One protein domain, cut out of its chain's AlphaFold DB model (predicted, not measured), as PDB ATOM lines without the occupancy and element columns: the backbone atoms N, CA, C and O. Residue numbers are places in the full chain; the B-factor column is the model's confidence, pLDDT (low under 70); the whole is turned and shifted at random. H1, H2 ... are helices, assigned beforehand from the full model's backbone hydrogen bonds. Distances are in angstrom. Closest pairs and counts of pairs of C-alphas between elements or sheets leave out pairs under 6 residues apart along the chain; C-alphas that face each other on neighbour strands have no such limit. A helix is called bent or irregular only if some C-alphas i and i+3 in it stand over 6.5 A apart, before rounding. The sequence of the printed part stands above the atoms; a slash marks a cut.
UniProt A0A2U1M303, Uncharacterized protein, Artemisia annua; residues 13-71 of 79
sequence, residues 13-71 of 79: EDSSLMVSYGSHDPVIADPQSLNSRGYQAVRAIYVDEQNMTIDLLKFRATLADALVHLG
ATOM      1  N   GLU A  13     128.834  54.789 -23.672       90.31
ATOM      2  CA  GLU A  13     128.836  53.820 -24.767       90.31
ATOM      3  C   GLU A  13     128.262  52.456 -24.360       90.31
ATOM      4  O   GLU A  13     127.795  51.715 -25.222       90.31
ATOM      5  N   ASP A  14     128.243  52.137 -23.061       92.56
ATOM      6  CA  ASP A  14     127.593  50.923 -22.555       92.56
ATOM      7  C   ASP A  14     126.061  51.054 -22.611       92.56
ATOM      8  O   ASP A  14     125.346  50.059 -22.514       92.56
ATOM      9  N   SER A  15     125.530  52.272 -22.748       94.75
ATOM     10  CA  SER A  15     124.096  52.541 -22.759       94.75
ATOM     11  C   SER A  15     123.498  52.456 -24.160       94.75
ATOM     12  O   SER A  15     124.004  53.060 -25.108       94.75
ATOM     13  N   SER A  16     122.323  51.831 -24.271       96.25
ATOM     14  CA  SER A  16     121.502  51.890 -25.485       96.25
ATOM     15  C   SER A  16     121.151  53.326 -25.888       96.25
ATOM     16  O   SER A  16     120.971  53.594 -27.073       96.25
ATOM     17  N   LEU A  17     121.111  54.263 -24.932       95.88
ATOM     18  CA  LEU A  17     120.786  55.668 -25.186       95.88
ATOM     19  C   LEU A  17     121.776  56.335 -26.148       95.88
ATOM     20  O   LEU A  17     121.361  57.186 -26.933       95.88
ATOM     21  N   MET A  18     123.053  55.929 -26.146       94.44
ATOM     22  CA  MET A  18     124.046  56.465 -27.085       94.44
ATOM     23  C   MET A  18     123.668  56.158 -28.539       94.44
ATOM     24  O   MET A  18     123.861  56.990 -29.420       94.44
ATOM     25  N   VAL A  19     123.089  54.979 -28.785       94.50
ATOM     26  CA  VAL A  19     122.604  54.570 -30.110       94.50
ATOM     27  C   VAL A  19     121.252  55.213 -30.425       94.50
ATOM     28  O   VAL A  19     121.040  55.649 -31.551       94.50
ATOM     29  N   SER A  20     120.344  55.282 -29.447       95.31
ATOM     30  CA  SER A  20     118.983  55.798 -29.645       95.31
ATOM     31  C   SER A  20     118.921  57.309 -29.885       95.31
ATOM     32  O   SER A  20     118.112  57.753 -30.693       95.31
ATOM     33  N   TYR A  21     119.760  58.085 -29.195       93.94
ATOM     34  CA  TYR A  21     119.704  59.551 -29.200       93.94
ATOM     35  C   TYR A  21     120.932  60.192 -29.871       93.94
ATOM     36  O   TYR A  21     120.842  61.275 -30.442       93.94
ATOM     37  N   GLY A  22     122.082  59.510 -29.881       94.00
ATOM     38  CA  GLY A  22     123.333  60.067 -30.397       94.00
ATOM     39  C   GLY A  22     123.996  61.060 -29.435       94.00
ATOM     40  O   GLY A  22     123.406  61.541 -28.471       94.00
ATOM     41  N   SER A  23     125.264  61.384 -29.694       93.06
ATOM     42  CA  SER A  23     126.127  62.105 -28.742       93.06
ATOM     43  C   SER A  23     125.755  63.568 -28.471       93.06
ATOM     44  O   SER A  23     126.199  64.121 -27.470       93.06
ATOM     45  N   HIS A  24     124.973  64.199 -29.350       94.75
ATOM     46  CA  HIS A  24     124.618  65.622 -29.256       94.75
ATOM     47  C   HIS A  24     123.191  65.862 -28.754       94.75
ATOM     48  O   HIS A  24     122.808  67.011 -28.533       94.75
ATOM     49  N   ASP A  25     122.393  64.808 -28.594       94.12
ATOM     50  CA  ASP A  25     121.041  64.936 -28.062       94.12
ATOM     51  C   ASP A  25     121.089  65.321 -26.573       94.12
ATOM     52  O   ASP A  25     121.976  64.842 -25.859       94.12
ATOM     53  N   PRO A  26     120.169  66.161 -26.065       92.81
ATOM     54  CA  PRO A  26     120.126  66.537 -24.652       92.81
ATOM     55  C   PRO A  26     120.092  65.356 -23.672       92.81
ATOM     56  O   PRO A  26     120.619  65.480 -22.572       92.81
ATOM     57  N   VAL A  27     119.557  64.192 -24.053       93.75
ATOM     58  CA  VAL A  27     119.627  62.962 -23.241       93.75
ATOM     59  C   VAL A  27     121.076  62.519 -22.986       93.75
ATOM     60  O   VAL A  27     121.363  61.846 -22.000       93.75
ATOM     61  N   ILE A  28     122.028  62.901 -23.830       94.50
ATOM     62  CA  ILE A  28     123.448  62.584 -23.648       94.50
ATOM     63  C   ILE A  28     124.245  63.834 -23.264       94.50
ATOM     64  O   ILE A  28     124.985  63.818 -22.279       94.50
ATOM     65  N   ALA A  29     124.089  64.920 -24.022       94.81
ATOM     66  CA  ALA A  29     124.907  66.123 -23.921       94.81
ATOM     67  C   ALA A  29     124.471  67.087 -22.805       94.81
ATOM     68  O   ALA A  29     125.311  67.815 -22.277       94.81
ATOM     69  N   ASP A  30     123.188  67.091 -22.427       94.62
ATOM     70  CA  ASP A  30     122.663  67.937 -21.347       94.62
ATOM     71  C   ASP A  30     121.589  67.224 -20.494       94.62
ATOM     72  O   ASP A  30     120.412  67.619 -20.482       94.62
ATOM     73  N   PRO A  31     121.974  66.189 -19.718       92.06
ATOM     74  CA  PRO A  31     121.049  65.473 -18.837       92.06
ATOM     75  C   PRO A  31     120.389  66.377 -17.786       92.06
ATOM     76  O   PRO A  31     119.321  66.055 -17.261       92.06
ATOM     77  N   GLN A  32     121.013  67.514 -17.452       94.38
ATOM     78  CA  GLN A  32     120.478  68.451 -16.465       94.38
ATOM     79  C   GLN A  32     119.223  69.154 -16.980       94.38
ATOM     80  O   GLN A  32     118.264  69.318 -16.221       94.38
ATOM     81  N   SER A  33     119.172  69.486 -18.273       93.88
ATOM     82  CA  SER A  33     117.945  70.004 -18.883       93.88
ATOM     83  C   SER A  33     116.779  69.017 -18.775       93.88
ATOM     84  O   SER A  33     115.651  69.445 -18.526       93.88
ATOM     85  N   LEU A  34     117.026  67.705 -18.877       92.38
ATOM     86  CA  LEU A  34     115.992  66.690 -18.677       92.38
ATOM     87  C   LEU A  34     115.607  66.577 -17.199       92.38
ATOM     88  O   LEU A  34     114.418  66.580 -16.881       92.38
ATOM     89  N   ASN A  35     116.591  66.561 -16.293       92.62
ATOM     90  CA  ASN A  35     116.351  66.545 -14.846       92.62
ATOM     91  C   ASN A  35     115.477  67.718 -14.386       92.62
ATOM     92  O   ASN A  35     114.627  67.544 -13.512       92.62
ATOM     93  N   SER A  36     115.629  68.894 -15.005       95.81
ATOM     94  CA  SER A  36     114.825  70.083 -14.690       95.81
ATOM     95  C   SER A  36     113.321  69.896 -14.945       95.81
ATOM     96  O   SER A  36     112.502  70.583 -14.339       95.81
ATOM     97  N   ARG A  37     112.945  68.924 -15.790       94.62
ATOM     98  CA  ARG A  37     111.550  68.569 -16.104       94.62
ATOM     99  C   ARG A  37     110.920  67.641 -15.059       94.62
ATOM    100  O   ARG A  37     109.737  67.322 -15.160       94.62
ATOM    101  N   GLY A  38     111.684  67.228 -14.048       95.69
ATOM    102  CA  GLY A  38     111.222  66.406 -12.938       95.69
ATOM    103  C   GLY A  38     111.462  64.907 -13.125       95.69
ATOM    104  O   GLY A  38     111.731  64.410 -14.218       95.69
ATOM    105  N   TYR A  39     111.339  64.172 -12.018       95.69
ATOM    106  CA  TYR A  39     111.725  62.759 -11.931       95.69
ATOM    107  C   TYR A  39     111.029  61.853 -12.956       95.69
ATOM    108  O   TYR A  39     111.653  60.930 -13.464       95.69
ATOM    109  N   GLN A  40     109.765  62.121 -13.303       97.19
ATOM    110  CA  GLN A  40     109.029  61.288 -14.260       97.19
ATOM    111  C   GLN A  40     109.639  61.330 -15.668       97.19
ATOM    112  O   GLN A  40     109.725  60.296 -16.323       97.19
ATOM    113  N   ALA A  41     110.127  62.494 -16.111       94.81
ATOM    114  CA  ALA A  41     110.788  62.627 -17.410       94.81
ATOM    115  C   ALA A  41     112.123  61.867 -17.445       94.81
ATOM    116  O   ALA A  41     112.442  61.197 -18.421       94.81
ATOM    117  N   VAL A  42     112.881  61.938 -16.349       95.75
ATOM    118  CA  VAL A  42     114.162  61.236 -16.195       95.75
ATOM    119  C   VAL A  42     113.952  59.730 -16.160       95.75
ATOM    120  O   VAL A  42     114.663  58.992 -16.836       95.75
ATOM    121  N   ARG A  43     112.971  59.273 -15.377       95.88
ATOM    122  CA  ARG A  43     112.662  57.857 -15.202       95.88
ATOM    123  C   ARG A  43     112.287  57.199 -16.526       95.88
ATOM    124  O   ARG A  43     112.854  56.157 -16.837       95.88
ATOM    125  N   ALA A  44     111.401  57.829 -17.298       96.31
ATOM    126  CA  ALA A  44     110.959  57.293 -18.581       96.31
ATOM    127  C   ALA A  44     112.151  56.926 -19.484       96.31
ATOM    128  O   ALA A  44     112.159  55.862 -20.086       96.31
ATOM    129  N   ILE A  45     113.203  57.752 -19.491       95.62
ATOM    130  CA  ILE A  45     114.359  57.571 -20.375       95.62
ATOM    131  C   ILE A  45     115.466  56.718 -19.731       95.62
ATOM    132  O   ILE A  45     115.877  55.706 -20.293       95.62
ATOM    133  N   TYR A  46     115.967  57.094 -18.550       94.44
ATOM    134  CA  TYR A  46     117.151  56.458 -17.943       94.44
ATOM    135  C   TYR A  46     116.844  55.238 -17.069       94.44
ATOM    136  O   TYR A  46     117.763  54.554 -16.624       94.44
ATOM    137  N   VAL A  47     115.576  54.977 -16.753       94.81
ATOM    138  CA  VAL A  47     115.193  53.846 -15.893       94.81
ATOM    139  C   VAL A  47     114.326  52.859 -16.654       94.81
ATOM    140  O   VAL A  47     114.602  51.664 -16.608       94.81
ATOM    141  N   ASP A  48     113.295  53.347 -17.341       95.88
ATOM    142  CA  ASP A  48     112.305  52.480 -17.975       95.88
ATOM    143  C   ASP A  48     112.742  52.048 -19.398       95.88
ATOM    144  O   ASP A  48     112.496  50.905 -19.782       95.88
ATOM    145  N   GLU A  49     113.432  52.906 -20.165       94.44
ATOM    146  CA  GLU A  49     113.855  52.617 -21.553       94.44
ATOM    147  C   GLU A  49     115.342  52.235 -21.718       94.44
ATOM    148  O   GLU A  49     115.716  51.558 -22.684       94.44
ATOM    149  N   GLN A  50     116.213  52.660 -20.799       95.25
ATOM    150  CA  GLN A  50     117.656  52.436 -20.900       95.25
ATOM    151  C   GLN A  50     118.028  50.963 -20.695       95.25
ATOM    152  O   GLN A  50     117.733  50.356 -19.667       95.25
ATOM    153  N   ASN A  51     118.800  50.419 -21.633       96.31
ATOM    154  CA  ASN A  51     119.473  49.135 -21.486       96.31
ATOM    155  C   ASN A  51     120.989  49.337 -21.409       96.31
ATOM    156  O   ASN A  51     121.534  50.227 -22.062       96.31
ATOM    157  N   MET A  52     121.673  48.493 -20.632       93.94
ATOM    158  CA  MET A  52     123.129  48.532 -20.469       93.94
ATOM    159  C   MET A  52     123.775  47.268 -21.041       93.94
ATOM    160  O   MET A  52     123.399  46.152 -20.684       93.94
ATOM    161  N   THR A  53     124.789  47.446 -21.881       94.31
ATOM    162  CA  THR A  53     125.659  46.386 -22.392       94.31
ATOM    163  C   THR A  53     126.949  46.389 -21.586       94.31
ATOM    164  O   THR A  53     127.782  47.276 -21.723       94.31
ATOM    165  N   ILE A  54     127.108  45.401 -20.710       91.44
ATOM    166  CA  ILE A  54     128.244  45.328 -19.787       91.44
ATOM    167  C   ILE A  54     129.457  44.703 -20.482       91.44
ATOM    168  O   ILE A  54     129.385  43.588 -21.004       91.44
ATOM    169  N   ASP A  55     130.610  45.367 -20.391       91.38
ATOM    170  CA  ASP A  55     131.902  44.781 -20.750       91.38
ATOM    171  C   ASP A  55     132.294  43.711 -19.718       91.38
ATOM    172  O   ASP A  55     132.762  44.012 -18.611       91.38
ATOM    173  N   LEU A  56     132.110  42.442 -20.092       91.31
ATOM    174  CA  LEU A  56     132.375  41.289 -19.232       91.31
ATOM    175  C   LEU A  56     133.854  41.139 -18.850       91.31
ATOM    176  O   LEU A  56     134.144  40.602 -17.779       91.31
ATOM    177  N   LEU A  57     134.791  41.614 -19.679       91.12
ATOM    178  CA  LEU A  57     136.218  41.542 -19.358       91.12
ATOM    179  C   LEU A  57     136.551  42.481 -18.199       91.12
ATOM    180  O   LEU A  57     137.251  42.079 -17.268       91.12
ATOM    181  N   LYS A  58     135.998  43.699 -18.212       89.38
ATOM    182  CA  LYS A  58     136.133  44.653 -17.098       89.38
ATOM    183  C   LYS A  58     135.336  44.204 -15.877       89.38
ATOM    184  O   LYS A  58     135.846  44.239 -14.757       89.38
ATOM    185  N   PHE A  59     134.106  43.740 -16.088       92.00
ATOM    186  CA  PHE A  59     133.214  43.321 -15.008       92.00
ATOM    187  C   PHE A  59     133.737  42.101 -14.239       92.00
ATOM    188  O   PHE A  59     133.471  41.954 -13.045       92.00
ATOM    189  N   ARG A  60     134.560  41.259 -14.881       92.69
ATOM    190  CA  ARG A  60     135.207  40.102 -14.248       92.69
ATOM    191  C   ARG A  60     135.941  40.457 -12.953       92.69
ATOM    192  O   ARG A  60     135.886  39.668 -12.014       92.69
ATOM    193  N   ALA A  61     136.626  41.600 -12.893       90.88
ATOM    194  CA  ALA A  61     137.345  42.014 -11.687       90.88
ATOM    195  C   ALA A  61     136.375  42.259 -10.520       90.88
ATOM    196  O   ALA A  61     136.549  41.706  -9.439       90.88
ATOM    197  N   THR A  62     135.288  42.987 -10.780       92.94
ATOM    198  CA  THR A  62     134.233  43.256  -9.797       92.94
ATOM    199  C   THR A  62     133.546  41.971  -9.327       92.94
ATOM    200  O   THR A  62     133.287  41.816  -8.135       92.94
ATOM    201  N   LEU A  63     133.290  41.017 -10.230       92.19
ATOM    202  CA  LEU A  63     132.742  39.704  -9.868       92.19
ATOM    203  C   LEU A  63     133.709  38.873  -9.017       92.19
ATOM    204  O   LEU A  63     133.276  38.215  -8.074       92.19
ATOM    205  N   ALA A  64     135.006  38.897  -9.327       92.56
ATOM    206  CA  ALA A  64     136.010  38.203  -8.526       92.56
ATOM    207  C   ALA A  64     136.055  38.757  -7.093       92.56
ATOM    208  O   ALA A  64     136.021  37.979  -6.139       92.56
ATOM    209  N   ASP A  65     136.029  40.083  -6.938       91.25
ATOM    210  CA  ASP A  65     135.969  40.735  -5.626       91.25
ATOM    211  C   ASP A  65     134.679  40.379  -4.871       91.25
ATOM    212  O   ASP A  65     134.706  40.114  -3.665       91.25
ATOM    213  N   ALA A  66     133.544  40.310  -5.578       92.19
ATOM    214  CA  ALA A  66     132.268  39.893  -4.998       92.19
ATOM    215  C   ALA A  66     132.344  38.468  -4.440       92.19
ATOM    216  O   ALA A  66     131.940  38.223  -3.305       92.19
ATOM    217  N   LEU A  67     132.914  37.537  -5.206       93.00
ATOM    218  CA  LEU A  67     133.076  36.143  -4.797       93.00
ATOM    219  C   LEU A  67     133.982  36.006  -3.566       93.00
ATOM    220  O   LEU A  67     133.644  35.255  -2.648       93.00
ATOM    221  N   VAL A  68     135.069  36.779  -3.492       91.50
ATOM    222  CA  VAL A  68     135.939  36.834  -2.304       91.50
ATOM    223  C   VAL A  68     135.157  37.291  -1.071       91.50
ATOM    224  O   VAL A  68     135.285  36.695  -0.002       91.50
ATOM    225  N   HIS A  69     134.293  38.301  -1.204       89.69
ATOM    226  CA  HIS A  69     133.435  38.749  -0.101       89.69
ATOM    227  C   HIS A  69     132.356  37.742   0.302       89.69
ATOM    228  O   HIS A  69     131.922  37.759   1.451       89.69
ATOM    229  N   LEU A  70     131.985  36.833  -0.597       90.06
ATOM    230  CA  LEU A  70     131.108  35.695  -0.315       90.06
ATOM    231  C   LEU A  70     131.865  34.470   0.232       90.06
ATOM    232  O   LEU A  70     131.274  33.400   0.349       90.06
ATOM    233  N   GLY A  71     133.162  34.588   0.537       89.12
ATOM    234  CA  GLY A  71     133.973  33.500   1.097       89.12
ATOM    235  C   GLY A  71     134.496  32.492   0.069       89.12
ATOM    236  O   GLY A  71     135.010  31.444   0.453       89.12
TER     237      GLY A  71
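What this domain is: This is residues 13 to 71 of the 79 residues of an uncharacterized protein of Artemisia annua (UniProt A0A2U1M303). One long helix, H5, sticks out as a free arm at the far end of an outstretched link, away from a small body in which H1, H2, H3 and H4 follow one another round an open turn that brings H4 back near H1. The arm and its link make much of the length, and H5 packs on no other helix. The printed part has 59 residues with five named helices, in the order H1 H2 H3 H4 H5, and no named strand; the class is all helix. The whole is only just loose, close to extended, with a radius of gyration of the C-alphas of 15.5 A and spans of 45 by 22 by 16 A.

Where its parts are: The longest helix, H5, holds residues 56 to 69 and measures 19.3 A from C-alpha 56 at (132.375, 41.289, -19.232) to C-alpha 69 at (133.435, 38.749, -0.101). H4 holds residues 39 to 49 and measures 14.1 A. H3 holds residues 31 to 35, and H2 holds residues 26 to 29. H1, residues 16 to 21, measures 8.7 A and begins with C-alpha 16 at (121.502, 51.890, -25.485). H4 and H5 are neither bent nor irregular, but only just: C-alphas 46 and 49 are 6.2 A apart, and C-alphas 58 and 61 are 6.1 A apart.

How they stand to each other: H5 touches no helix and is apart from H1, H2, H3 and H4. H4 and H3 touch only at the corner by their link, where the closest C-alphas, those of Asn 35 and Val 42, are 5.9 A apart. H3 and H2 also touch only at the corner, and only just, with 3 pairs of C-alphas within 8 A; the closest are those of Val 27 and Leu 34, 6.9 A apart. H2 and H1 touch, with the C-alphas of Tyr 21 and Val 27 closest at 6.9 A. H1 and H4 are near each other, with 5 pairs of C-alphas within 10 A. H2 and H4 are only just apart, their closest C-alphas being 8.1 A from each other, and H1 and H3 are apart. Each O i to N i+4 pair is within hydrogen-bond range in H1 and H3, against 4 of 7 in H4 and 8 of 10 in H5, while H2 is too short for such a pair.

The domain as a whole: The C-alphas of His 24 and Gly 71 are the two farthest apart, at 45.2 A. Residues 56 to 71, of which 56 to 69 belong to H5, stand free, as do residues 36 to 41, of which 39 to 41 belong to H4. The other 37 residues span 28 by 20 by 13 A. The links H1 to H2, H2 to H3 and H3 to H4 are tight, and H4 to H5 is short, with 6 residues. The printed part has no cut, its mean pLDDT is 93.6, and no printed residue is under 70.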